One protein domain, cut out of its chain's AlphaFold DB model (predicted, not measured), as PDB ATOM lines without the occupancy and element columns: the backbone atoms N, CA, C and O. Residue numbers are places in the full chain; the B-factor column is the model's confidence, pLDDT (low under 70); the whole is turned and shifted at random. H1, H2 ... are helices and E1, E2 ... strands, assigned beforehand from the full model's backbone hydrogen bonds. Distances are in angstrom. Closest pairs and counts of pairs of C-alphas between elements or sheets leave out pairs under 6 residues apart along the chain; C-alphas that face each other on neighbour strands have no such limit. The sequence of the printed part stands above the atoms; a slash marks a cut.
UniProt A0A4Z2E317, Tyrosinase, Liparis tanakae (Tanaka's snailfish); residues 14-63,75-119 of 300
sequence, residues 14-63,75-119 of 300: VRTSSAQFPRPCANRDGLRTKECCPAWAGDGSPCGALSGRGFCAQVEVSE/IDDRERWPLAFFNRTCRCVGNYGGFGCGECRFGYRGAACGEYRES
ATOM      1  N   VAL A  14      -0.579  51.651   9.628       33.34
ATOM      2  CA  VAL A  14       0.769  51.597   9.074       33.34
ATOM      3  C   VAL A  14       0.713  50.515   8.002       33.34
ATOM      4  O   VAL A  14       0.783  49.316   8.284       33.34
ATOM      5  N   ARG A  15       0.452  50.944   6.766       38.62
ATOM      6  CA  ARG A  15       0.555  50.115   5.575       38.62
ATOM      7  C   ARG A  15       2.042  49.869   5.400       38.62
ATOM      8  O   ARG A  15       2.795  50.765   5.047       38.62
ATOM      9  N   THR A  16       2.480  48.667   5.745       35.50
ATOM     10  CA  THR A  16       3.879  48.278   5.610       35.50
ATOM     11  C   THR A  16       4.147  47.972   4.144       35.50
ATOM     12  O   THR A  16       3.846  46.876   3.673       35.50
ATOM     13  N   SER A  17       4.682  48.940   3.408       35.00
ATOM     14  CA  SER A  17       5.355  48.678   2.141       35.00
ATOM     15  C   SER A  17       6.776  48.208   2.450       35.00
ATOM     16  O   SER A  17       7.640  49.017   2.786       35.00
ATOM     17  N   SER A  18       7.032  46.902   2.355       43.44
ATOM     18  CA  SER A  18       8.407  46.398   2.277       43.44
ATOM     19  C   SER A  18       8.910  46.638   0.859       43.44
ATOM     20  O   SER A  18       8.757  45.790  -0.017       43.44
ATOM     21  N   ALA A  19       9.442  47.831   0.613       54.28
ATOM     22  CA  ALA A  19      10.099  48.153  -0.641       54.28
ATOM     23  C   ALA A  19      11.590  47.836  -0.487       54.28
ATOM     24  O   ALA A  19      12.359  48.632   0.039       54.28
ATOM     25  N   GLN A  20      11.946  46.629  -0.904       71.81
ATOM     26  CA  GLN A  20      13.304  46.200  -1.220       71.81
ATOM     27  C   GLN A  20      13.259  45.642  -2.644       71.81
ATOM     28  O   GLN A  20      12.184  45.214  -3.053       71.81
ATOM     29  N   PHE A  21      14.357  45.650  -3.401       87.62
ATOM     30  CA  PHE A  21      14.353  45.282  -4.825       87.62
ATOM     31  C   PHE A  21      14.047  43.792  -5.041       87.62
ATOM     32  O   PHE A  21      14.942  42.957  -4.860       87.62
ATOM     33  N   PRO A  22      12.816  43.411  -5.440       94.69
ATOM     34  CA  PRO A  22      12.515  42.017  -5.687       94.69
ATOM     35  C   PRO A  22      13.220  41.607  -6.972       94.69
ATOM     36  O   PRO A  22      13.174  42.327  -7.974       94.69
ATOM     37  N   ARG A  23      13.841  40.434  -6.971       94.38
ATOM     38  CA  ARG A  23      14.579  39.887  -8.114       94.38
ATOM     39  C   ARG A  23      13.794  39.957  -9.438       94.38
ATOM     40  O   ARG A  23      14.394  40.357 -10.434       94.38
ATOM     41  N   PRO A  24      12.472  39.678  -9.490       95.25
ATOM     42  CA  PRO A  24      11.697  39.816 -10.728       95.25
ATOM     43  C   PRO A  24      11.572  41.249 -11.275       95.25
ATOM     44  O   PRO A  24      11.231  41.414 -12.442       95.25
ATOM     45  N   CYS A  25      11.815  42.274 -10.456       94.94
ATOM     46  CA  CYS A  25      11.719  43.688 -10.836       94.94
ATOM     47  C   CYS A  25      13.086  44.355 -11.036       94.94
ATOM     48  O   CYS A  25      13.164  45.451 -11.588       94.94
ATOM     49  N   ALA A  26      14.163  43.720 -10.570       93.75
ATOM     50  CA  ALA A  26      15.527  44.234 -10.616       93.75
ATOM     51  C   ALA A  26      16.165  44.028 -12.002       93.75
ATOM     52  O   ALA A  26      17.163  43.331 -12.169       93.75
ATOM     53  N   ASN A  27      15.532  44.593 -13.026       94.38
ATOM     54  CA  ASN A  27      15.937  44.479 -14.420       94.38
ATOM     55  C   ASN A  27      15.587  45.759 -15.188       94.38
ATOM     56  O   ASN A  27      14.924  46.660 -14.671       94.38
ATOM     57  N   ARG A  28      16.030  45.825 -16.445       95.19
ATOM     58  CA  ARG A  28      15.819  46.981 -17.320       95.19
ATOM     59  C   ARG A  28      14.342  47.338 -17.479       95.19
ATOM     60  O   ARG A  28      13.999  48.512 -17.441       95.19
ATOM     61  N   ASP A  29      13.459  46.356 -17.641       95.25
ATOM     62  CA  ASP A  29      12.036  46.636 -17.847       95.25
ATOM     63  C   ASP A  29      11.367  47.202 -16.594       95.25
ATOM     64  O   ASP A  29      10.604  48.163 -16.708       95.25
ATOM     65  N   GLY A  30      11.703  46.693 -15.408       94.19
ATOM     66  CA  GLY A  30      11.239  47.266 -14.145       94.19
ATOM     67  C   GLY A  30      11.722  48.707 -13.950       94.19
ATOM     68  O   GLY A  30      10.928  49.577 -13.599       94.19
ATOM     69  N   LEU A  31      12.995  48.991 -14.251       94.44
ATOM     70  CA  LEU A  31      13.574  50.340 -14.139       94.44
ATOM     71  C   LEU A  31      13.016  51.336 -15.167       94.44
ATOM     72  O   LEU A  31      12.841  52.514 -14.843       94.44
ATOM     73  N   ARG A  32      12.753  50.871 -16.394       96.25
ATOM     74  CA  ARG A  32      12.215  51.677 -17.500       96.25
ATOM     75  C   ARG A  32      10.743  52.001 -17.301       96.25
ATOM     76  O   ARG A  32      10.325  53.140 -17.468       96.25
ATOM     77  N   THR A  33       9.942  50.991 -16.967       96.12
ATOM     78  CA  THR A  33       8.496  51.167 -16.757       96.12
ATOM     79  C   THR A  33       8.177  51.768 -15.392       96.12
ATOM     80  O   THR A  33       7.075  52.277 -15.198       96.12
ATOM     81  N   LYS A  34       9.138  51.717 -14.456       95.81
ATOM     82  CA  LYS A  34       8.957  52.046 -13.038       95.81
ATOM     83  C   LYS A  34       7.831  51.234 -12.387       95.81
ATOM     84  O   LYS A  34       7.226  51.674 -11.409       95.81
ATOM     85  N   GLU A  35       7.569  50.032 -12.895       96.25
ATOM     86  CA  GLU A  35       6.562  49.115 -12.372       96.25
ATOM     87  C   GLU A  35       7.222  47.860 -11.791       96.25
ATOM     88  O   GLU A  35       7.954  47.142 -12.469       96.25
ATOM     89  N   CYS A  36       6.931  47.573 -10.521       96.19
ATOM     90  CA  CYS A  36       7.289  46.323  -9.860       96.19
ATOM     91  C   CYS A  36       6.021  45.593  -9.407       96.19
ATOM     92  O   CYS A  36       5.601  45.666  -8.249       96.19
ATOM     93  N   CYS A  37       5.395  44.898 -10.356       96.94
ATOM     94  CA  CYS A  37       4.169  44.132 -10.149       96.94
ATOM     95  C   CYS A  37       4.330  42.694 -10.661       96.94
ATOM     96  O   CYS A  37       3.728  42.323 -11.670       96.94
ATOM     97  N   PRO A  38       5.178  41.875 -10.012       96.19
ATOM     98  CA  PRO A  38       5.498  40.557 -10.532       96.19
ATOM     99  C   PRO A  38       4.288  39.623 -10.517       96.19
ATOM    100  O   PRO A  38       3.385  39.737  -9.681       96.19
ATOM    101  N   ALA A  39       4.298  38.674 -11.452       96.31
ATOM    102  CA  ALA A  39       3.322  37.601 -11.500       96.31
ATOM    103  C   ALA A  39       3.425  36.724 -10.245       96.31
ATOM    104  O   ALA A  39       4.517  36.293  -9.862       96.31
ATOM    105  N   TRP A  40       2.288  36.434  -9.614       95.00
ATOM    106  CA  TRP A  40       2.245  35.458  -8.530       95.00
ATOM    107  C   TRP A  40       2.252  34.040  -9.108       95.00
ATOM    108  O   TRP A  40       1.454  33.717  -9.982       95.00
ATOM    109  N   ALA A  41       3.116  33.165  -8.591       92.38
ATOM    110  CA  ALA A  41       3.287  31.806  -9.112       92.38
ATOM    111  C   ALA A  41       2.013  30.937  -9.067       92.38
ATOM    112  O   ALA A  41       1.924  29.963  -9.808       92.38
ATOM    113  N   GLY A  42       1.043  31.260  -8.206       92.94
ATOM    114  CA  GLY A  42      -0.176  30.462  -8.065       92.94
ATOM    115  C   GLY A  42      -1.196  30.641  -9.193       92.94
ATOM    116  O   GLY A  42      -1.881  29.678  -9.519       92.94
ATOM    117  N   ASP A  43      -1.290  31.828  -9.802       95.69
ATOM    118  CA  ASP A  43      -2.240  32.098 -10.898       95.69
ATOM    119  C   ASP A  43      -1.622  32.790 -12.124       95.69
ATOM    120  O   ASP A  43      -2.319  33.060 -13.101       95.69
ATOM    121  N   GLY A  44      -0.320  33.086 -12.085       96.44
ATOM    122  CA  GLY A  44       0.423  33.735 -13.165       96.44
ATOM    123  C   GLY A  44       0.074  35.208 -13.388       96.44
ATOM    124  O   GLY A  44       0.667  35.845 -14.259       96.44
ATOM    125  N   SER A  45      -0.859  35.777 -12.624       97.75
ATOM    126  CA  SER A  45      -1.297  37.159 -12.799       97.75
ATOM    127  C   SER A  45      -0.461  38.136 -11.965       97.75
ATOM    128  O   SER A  45      -0.022  37.790 -10.858       97.75
ATOM    129  N   PRO A  46      -0.237  39.373 -12.450       97.62
ATOM    130  CA  PRO A  46       0.418  40.420 -11.671       97.62
ATOM    131  C   PRO A  46      -0.264  40.612 -10.317       97.62
ATOM    132  O   PRO A  46      -1.481  40.806 -10.250       97.62
ATOM    133  N   CYS A  47       0.516  40.559  -9.236       96.69
ATOM    134  CA  CYS A  47       0.025  40.738  -7.866       96.69
ATOM    135  C   CYS A  47      -1.072  39.743  -7.427       96.69
ATOM    136  O   CYS A  47      -1.820  40.039  -6.493       96.69
ATOM    137  N   GLY A  48      -1.209  38.593  -8.102       97.25
ATOM    138  CA  GLY A  48      -2.250  37.600  -7.809       97.25
ATOM    139  C   GLY A  48      -3.677  38.121  -8.022       97.25
ATOM    140  O   GLY A  48      -4.585  37.785  -7.257       97.25
ATOM    141  N   ALA A  49      -3.867  38.995  -9.013       97.81
ATOM    142  CA  ALA A  49      -5.140  39.635  -9.325       97.81
ATOM    143  C   ALA A  49      -6.261  38.649  -9.684       97.81
ATOM    144  O   ALA A  49      -7.394  38.846  -9.240       97.81
ATOM    145  N   LEU A  50      -5.969  37.575 -10.426       97.75
ATOM    146  CA  LEU A  50      -6.981  36.572 -10.793       97.75
ATOM    147  C   LEU A  50      -7.516  35.814  -9.571       97.75
ATOM    148  O   LEU A  50      -8.680  35.423  -9.549       97.75
ATOM    149  N   SER A  51      -6.697  35.675  -8.531       96.56
ATOM    150  CA  SER A  51      -7.079  35.074  -7.248       96.56
ATOM    151  C   SER A  51      -7.564  36.092  -6.214       96.56
ATOM    152  O   SER A  51      -7.753  35.740  -5.049       96.56
ATOM    153  N   GLY A  52      -7.725  37.363  -6.598       96.56
ATOM    154  CA  GLY A  52      -8.165  38.431  -5.699       96.56
ATOM    155  C   GLY A  52      -7.174  38.760  -4.575       96.56
ATOM    156  O   GLY A  52      -7.577  39.319  -3.554       96.56
ATOM    157  N   ARG A  53      -5.888  38.410  -4.728       96.88
ATOM    158  CA  ARG A  53      -4.859  38.643  -3.697       96.88
ATOM    159  C   ARG A  53      -4.366  40.080  -3.656       96.88
ATOM    160  O   ARG A  53      -3.953  40.567  -2.603       96.88
ATOM    161  N   GLY A  54      -4.411  40.766  -4.786       97.12
ATOM    162  CA  GLY A  54      -3.871  42.105  -4.936       97.12
ATOM    163  C   GLY A  54      -4.047  42.629  -6.347       97.12
ATOM    164  O   GLY A  54      -4.679  42.004  -7.193       97.12
ATOM    165  N   PHE A  55      -3.505  43.811  -6.594       97.56
ATOM    166  CA  PHE A  55      -3.470  44.422  -7.917       97.56
ATOM    167  C   PHE A  55      -2.330  45.431  -7.993       97.56
ATOM    168  O   PHE A  55      -1.863  45.947  -6.975       97.56
ATOM    169  N   CYS A  56      -1.893  45.722  -9.213       96.88
ATOM    170  CA  CYS A  56      -0.854  46.708  -9.461       96.88
ATOM    171  C   CYS A  56      -1.418  48.133  -9.352       96.88
ATOM    172  O   CYS A  56      -2.338  48.505 -10.090       96.88
ATOM    173  N   ALA A  57      -0.874  48.939  -8.443       94.88
ATOM    174  CA  ALA A  57      -1.370  50.277  -8.134       94.88
ATOM    175  C   ALA A  57      -0.239  51.311  -8.122       94.88
ATOM    176  O   ALA A  57       0.930  50.954  -8.025       94.88
ATOM    177  N   GLN A  58      -0.601  52.594  -8.216       96.00
ATOM    178  CA  GLN A  58       0.349  53.683  -7.985       96.00
ATOM    179  C   GLN A  58       0.840  53.645  -6.535       96.00
ATOM    180  O   GLN A  58       0.066  53.360  -5.617       96.00
ATOM    181  N   VAL A  59       2.121  53.935  -6.350       91.38
ATOM    182  CA  VAL A  59       2.745  54.104  -5.042       91.38
ATOM    183  C   VAL A  59       2.237  55.403  -4.420       91.38
ATOM    184  O   VAL A  59       2.286  56.462  -5.039       91.38
ATOM    185  N   GLU A  60       1.760  55.314  -3.181       89.38
ATOM    186  CA  GLU A  60       1.378  56.465  -2.363       89.38
ATOM    187  C   GLU A  60       2.579  56.854  -1.483       89.38
ATOM    188  O   GLU A  60       3.087  56.016  -0.736       89.38
ATOM    189  N   VAL A  61       3.027  58.110  -1.559       88.12
ATOM    190  CA  VAL A  61       4.084  58.673  -0.699       88.12
ATOM    191  C   VAL A  61       3.558  59.883   0.072       88.12
ATOM    192  O   VAL A  61       2.536  60.459  -0.292       88.12
ATOM    193  N   SER A  62       4.239  60.256   1.154       84.94
ATOM    194  CA  SER A  62       3.914  61.472   1.907       84.94
ATOM    195  C   SER A  62       4.257  62.724   1.096       84.94
ATOM    196  O   SER A  62       5.350  62.805   0.538       84.94
ATOM    197  N   GLU A  63       3.351  63.706   1.087       88.81
ATOM    198  CA  GLU A  63       3.599  65.056   0.546       88.81
ATOM    199  C   GLU A  63       4.013  66.060   1.638       88.81
ATOM    200  O   GLU A  63       4.277  67.223   1.343       88.81
ATOM    201  N   ILE A  75      18.373  64.580  -5.290       90.25
ATOM    202  CA  ILE A  75      19.759  64.093  -5.373       90.25
ATOM    203  C   ILE A  75      19.944  62.713  -4.745       90.25
ATOM    204  O   ILE A  75      20.872  62.000  -5.128       90.25
ATOM    205  N   ASP A  76      19.086  62.324  -3.799       91.31
ATOM    206  CA  ASP A  76      19.171  61.024  -3.145       91.31
ATOM    207  C   ASP A  76      17.988  60.139  -3.536       91.31
ATOM    208  O   ASP A  76      16.827  60.496  -3.346       91.31
ATOM    209  N   ASP A  77      18.280  58.938  -4.034       92.69
ATOM    210  CA  ASP A  77      17.272  57.960  -4.460       92.69
ATOM    211  C   ASP A  77      16.289  57.544  -3.345       92.69
ATOM    212  O   ASP A  77      15.245  56.941  -3.616       92.69
ATOM    213  N   ARG A  78      16.633  57.828  -2.082       92.88
ATOM    214  CA  ARG A  78      15.812  57.556  -0.892       92.88
ATOM    215  C   ARG A  78      14.761  58.633  -0.635       92.88
ATOM    216  O   ARG A  78      13.810  58.388   0.113       92.88
ATOM    217  N   GLU A  79      14.883  59.801  -1.259       91.94
ATOM    218  CA  GLU A  79      13.843  60.822  -1.221       91.94
ATOM    219  C   GLU A  79      12.537  60.262  -1.793       91.94
ATOM    220  O   GLU A  79      12.509  59.660  -2.867       91.94
ATOM    221  N   ARG A  80      11.429  60.459  -1.065       91.69
ATOM    222  CA  ARG A  80      10.097  59.968  -1.465       91.69
ATOM    223  C   ARG A  80      10.132  58.492  -1.893       91.69
ATOM    224  O   ARG A  80       9.539  58.104  -2.902       91.69
ATOM    225  N   TRP A  81      10.866  57.676  -1.139       91.06
ATOM    226  CA  TRP A  81      11.037  56.255  -1.417       91.06
ATOM    227  C   TRP A  81       9.691  55.549  -1.657       91.06
ATOM    228  O   TRP A  81       8.769  55.740  -0.855       91.06
ATOM    229  N   PRO A  82       9.557  54.678  -2.682       93.25
ATOM    230  CA  PRO A  82      10.567  54.210  -3.649       93.25
ATOM    231  C   PRO A  82      10.547  54.892  -5.041       93.25
ATOM    232  O   PRO A  82      10.967  54.272  -6.024       93.25
ATOM    233  N   LEU A  83      10.055  56.132  -5.177       92.75
ATOM    234  CA  LEU A  83       9.720  56.729  -6.487       92.75
ATOM    235  C   LEU A  83      10.894  56.925  -7.465       92.75
ATOM    236  O   LEU A  83      10.667  57.031  -8.678       92.75
ATOM    237  N   ALA A  84      12.138  56.936  -6.982       92.12
ATOM    238  CA  ALA A  84      13.316  56.914  -7.848       92.12
ATOM    239  C   ALA A  84      13.319  55.672  -8.765       92.12
ATOM    240  O   ALA A  84      13.616  55.771  -9.959       92.12
ATOM    241  N   PHE A  85      12.893  54.525  -8.229       93.44
ATOM    242  CA  PHE A  85      12.908  53.234  -8.916       93.44
ATOM    243  C   PHE A  85      11.534  52.836  -9.452       93.44
ATOM    244  O   PHE A  85      11.414  52.529 -10.636       93.44
ATOM    245  N   PHE A  86      10.501  52.866  -8.606       93.94
ATOM    246  CA  PHE A  86       9.172  52.368  -8.957       93.94
ATOM    247  C   PHE A  86       8.076  53.340  -8.523       93.94
ATOM    248  O   PHE A  86       8.000  53.724  -7.357       93.94
ATOM    249  N   ASN A  87       7.191  53.693  -9.453       95.75
ATOM    250  CA  ASN A  87       5.965  54.440  -9.174       95.75
ATOM    251  C   ASN A  87       4.731  53.529  -9.116       95.75
ATOM    252  O   ASN A  87       3.675  53.973  -8.674       95.75
ATOM    253  N   ARG A  88       4.858  52.254  -9.506       96.38
ATOM    254  CA  ARG A  88       3.783  51.262  -9.427       96.38
ATOM    255  C   ARG A  88       4.254  49.984  -8.748       96.38
ATOM    256  O   ARG A  88       5.276  49.420  -9.130       96.38
ATOM    257  N   THR A  89       3.504  49.523  -7.752       95.88
ATOM    258  CA  THR A  89       3.798  48.292  -7.001       95.88
ATOM    259  C   THR A  89       2.523  47.524  -6.660       95.88
ATOM    260  O   THR A  89       1.400  48.020  -6.815       95.88
ATOM    261  N   CYS A  90       2.676  46.279  -6.211       95.94
ATOM    262  CA  CYS A  90       1.545  45.479  -5.765       95.94
ATOM    263  C   CYS A  90       0.915  46.030  -4.479       95.94
ATOM    264  O   CYS A  90       1.567  46.138  -3.439       95.94
ATOM    265  N   ARG A  91      -0.396  46.291  -4.530       95.50
ATOM    266  CA  ARG A  91      -1.232  46.551  -3.356       95.50
ATOM    267  C   ARG A  91      -2.047  45.304  -3.033       95.50
ATOM    268  O   ARG A  91      -2.962  44.947  -3.774       95.50
ATOM    269  N   CYS A  92      -1.717  44.659  -1.922       96.06
ATOM    270  CA  CYS A  92      -2.372  43.425  -1.503       96.06
ATOM    271  C   CYS A  92      -3.699  43.691  -0.785       96.06
ATOM    272  O   CYS A  92      -3.875  44.715  -0.117       96.06
ATOM    273  N   VAL A  93      -4.644  42.767  -0.945       96.38
ATOM    274  CA  VAL A  93      -5.993  42.836  -0.374       96.38
ATOM    275  C   VAL A  93      -6.033  42.086   0.958       96.38
ATOM    276  O   VAL A  93      -5.465  41.007   1.103       96.38
ATOM    277  N   GLY A  94      -6.733  42.640   1.949       95.75
ATOM    278  CA  GLY A  94      -6.940  41.979   3.240       95.75
ATOM    279  C   GLY A  94      -5.627  41.643   3.955       95.75
ATOM    280  O   GLY A  94      -4.829  42.531   4.250       95.75
ATOM    281  N   ASN A  95      -5.427  40.356   4.248       96.88
ATOM    282  CA  ASN A  95      -4.248  39.846   4.952       96.88
ATOM    283  C   ASN A  95      -3.189  39.250   4.019       96.88
ATOM    284  O   ASN A  95      -2.243  38.636   4.509       96.88
ATOM    285  N   TYR A  96      -3.319  39.406   2.701       96.69
ATOM    286  CA  TYR A  96      -2.237  39.060   1.782       96.69
ATOM    287  C   TYR A  96      -1.077  40.059   1.917       96.69
ATOM    288  O   TYR A  96      -1.262  41.213   2.310       96.69
ATOM    289  N   GLY A  97       0.134  39.605   1.618       94.00
ATOM    290  CA  GLY A  97       1.366  40.373   1.765       94.00
ATOM    291  C   GLY A  97       2.480  39.876   0.848       94.00
ATOM    292  O   GLY A  97       2.271  39.022  -0.015       94.00
ATOM    293  N   GLY A  98       3.679  40.421   1.043       92.25
ATOM    294  CA  GLY A  98       4.827  40.184   0.167       92.25
ATOM    295  C   GLY A  98       4.781  41.031  -1.109       92.25
ATOM    296  O   GLY A  98       3.753  41.602  -1.469       92.25
ATOM    297  N   PHE A  99       5.913  41.107  -1.808       91.62
ATOM    298  CA  PHE A  99       6.097  41.996  -2.965       91.62
ATOM    299  C   PHE A  99       5.206  41.648  -4.176       91.62
ATOM    300  O   PHE A  99       4.971  42.499  -5.024       91.62
ATOM    301  N   GLY A 100       4.704  40.409  -4.255       93.00
ATOM    302  CA  GLY A 100       3.775  39.937  -5.291       93.00
ATOM    303  C   GLY A 100       2.404  39.503  -4.758       93.00
ATOM    304  O   GLY A 100       1.686  38.796  -5.457       93.00
ATOM    305  N   CYS A 101       2.058  39.842  -3.510       96.38
ATOM    306  CA  CYS A 101       0.828  39.403  -2.821       96.38
ATOM    307  C   CYS A 101       0.646  37.881  -2.673       96.38
ATOM    308  O   CYS A 101      -0.443  37.396  -2.359       96.38
ATOM    309  N   GLY A 102       1.719  37.117  -2.878       94.44
ATOM    310  CA  GLY A 102       1.730  35.663  -2.738       94.44
ATOM    311  C   GLY A 102       1.900  35.159  -1.309       94.44
ATOM    312  O   GLY A 102       1.767  33.960  -1.072       94.44
ATOM    313  N   GLU A 103       2.193  36.052  -0.370       94.12
ATOM    314  CA  GLU A 103       2.443  35.732   1.029       94.12
ATOM    315  C   GLU A 103       1.318  36.280   1.913       94.12
ATOM    316  O   GLU A 103       0.329  36.834   1.428       94.12
ATOM    317  N   CYS A 104       1.469  36.137   3.227       94.75
ATOM    318  CA  CYS A 104       0.568  36.728   4.203       94.75
ATOM    319  C   CYS A 104       1.223  37.915   4.901       94.75
ATOM    320  O   CYS A 104       2.436  37.955   5.113       94.75
ATOM    321  N   ARG A 105       0.398  38.880   5.298       93.69
ATOM    322  CA  ARG A 105       0.775  39.976   6.187       93.69
ATOM    323  C   ARG A 105       1.379  39.414   7.477       93.69
ATOM    324  O   ARG A 105       0.934  38.379   7.972       93.69
ATOM    325  N   PHE A 106       2.353  40.119   8.055       91.50
ATOM    326  CA  PHE A 106       2.949  39.730   9.336       91.50
ATOM    327  C   PHE A 106       1.872  39.442  10.393       91.50
ATOM    328  O   PHE A 106       0.964  40.246  10.600       91.50
ATOM    329  N   GLY A 107       1.984  38.284  11.047       92.00
ATOM    330  CA  GLY A 107       1.001  37.786  12.015       92.00
ATOM    331  C   GLY A 107      -0.107  36.913  11.416       92.00
ATOM    332  O   GLY A 107      -0.893  36.366  12.178       92.00
ATOM    333  N   TYR A 108      -0.156  36.725  10.094       95.00
ATOM    334  CA  TYR A 108      -1.117  35.840   9.430       95.00
ATOM    335  C   TYR A 108      -0.424  34.709   8.666       95.00
ATOM    336  O   TYR A 108       0.731  34.836   8.252       95.00
ATOM    337  N   ARG A 109      -1.131  33.591   8.485       93.75
ATOM    338  CA  ARG A 109      -0.678  32.409   7.739       93.75
ATOM    339  C   ARG A 109      -1.846  31.656   7.087       93.75
ATOM    340  O   ARG A 109      -3.006  32.063   7.185       93.75
ATOM    341  N   GLY A 110      -1.518  30.537   6.442       93.25
ATOM    342  CA  GLY A 110      -2.462  29.686   5.720       93.25
ATOM    343  C   GLY A 110      -2.651  30.141   4.273       93.25
ATOM    344  O   GLY A 110      -2.307  31.265   3.911       93.25
ATOM    345  N   ALA A 111      -3.208  29.272   3.428       91.81
ATOM    346  CA  ALA A 111      -3.319  29.527   1.986       91.81
ATOM    347  C   ALA A 111      -4.108  30.810   1.653       91.81
ATOM    348  O   ALA A 111      -3.769  31.512   0.701       91.81
ATOM    349  N   ALA A 112      -5.125  31.129   2.460       94.31
ATOM    350  CA  ALA A 112      -5.967  32.320   2.328       94.31
ATOM    351  C   ALA A 112      -5.613  33.447   3.324       94.31
ATOM    352  O   ALA A 112      -6.364  34.411   3.447       94.31
ATOM    353  N   CYS A 113      -4.511  33.322   4.075       96.31
ATOM    354  CA  CYS A 113      -4.089  34.300   5.089       96.31
ATOM    355  C   CYS A 113      -5.151  34.617   6.165       96.31
ATOM    356  O   CYS A 113      -5.215  35.727   6.698       96.31
ATOM    357  N   GLY A 114      -6.007  33.637   6.472       96.44
ATOM    358  CA  GLY A 114      -7.093  33.760   7.449       96.44
ATOM    359  C   GLY A 114      -6.711  33.343   8.869       96.44
ATOM    360  O   GLY A 114      -7.442  33.646   9.808       96.44
ATOM    361  N   GLU A 115      -5.579  32.665   9.049       95.69
ATOM    362  CA  GLU A 115      -5.149  32.162  10.353       95.69
ATOM    363  C   GLU A 115      -4.198  33.151  11.021       95.69
ATOM    364  O   GLU A 115      -3.164  33.502  10.452       95.69
ATOM    365  N   TYR A 116      -4.516  33.568  12.246       94.62
ATOM    366  CA  TYR A 116      -3.601  34.367  13.054       94.62
ATOM    367  C   TYR A 116      -2.488  33.488  13.639       94.62
ATOM    368  O   TYR A 116      -2.750  32.405  14.165       94.62
ATOM    369  N   ARG A 117      -1.247  33.971  13.571       89.31
ATOM    370  CA  ARG A 117      -0.075  33.362  14.205       89.31
ATOM    371  C   ARG A 117       0.444  34.288  15.294       89.31
ATOM    372  O   ARG A 117       1.048  35.320  15.004       89.31
ATOM    373  N   GLU A 118       0.287  33.857  16.537       91.88
ATOM    374  CA  GLU A 118       1.006  34.443  17.661       91.88
ATOM    375  C   GLU A 118       2.475  33.990  17.639       91.88
ATOM    376  O   GLU A 118       2.799  32.861  17.266       91.88
ATOM    377  N   SER A 119       3.397  34.883  17.990       93.12
ATOM    378  CA  SER A 119       4.824  34.569  18.097       93.12
ATOM    379  C   SER A 119       5.406  35.288  19.303       93.12
ATOM    380  O   SER A 119       5.227  36.495  19.455       93.12
TER     381      SER A 119
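This is residues 14 to 63 and 75 to 119 of the 300 residues of the protein "Tyrosinase" of Liparis tanakae (Tanaka's snailfish) (UniProt A0A4Z2E317). The model has little regular structure: a small ribbon of two antiparallel strands, E1 and E2, lies amid long loops, with one short helix, H1, toward one end and the looped residues 108 to 119 at the other. The printed part has 95 residues, in the order H1, E1, E2; its class is mixed, with 16 residues in named elements. It is compact, with a radius of gyration of the C-alphas of 13.7 A, and elongated, spanning 43 by 28 by 20 A.

Find C-alpha 54 at (-3.871, 42.105, -4.936); from there E1, residues 54 to 58, runs 12.7 A. E2, residues 88 to 92, runs 12.7 A to C-alpha 92 at (-2.372, 43.425, -1.503). H1 is residues 28 to 33.

E1 and E2 are antiparallel neighbours at 146 degrees; look for N 57 and O 89, 2.9 A apart, within hydrogen-bond range. Residues 35 to 36 pair with residues 88 to 89 of E2, parallel. H1 and E2 are apart; in H1 every O i to N i+4 pair is within hydrogen-bond range.

Residues 64 to 74 are cut out, leaving C-alphas 63 and 75 17.2 A apart. The link from H1 to E1 is long. Residues 14 to 19 have pLDDT under 70.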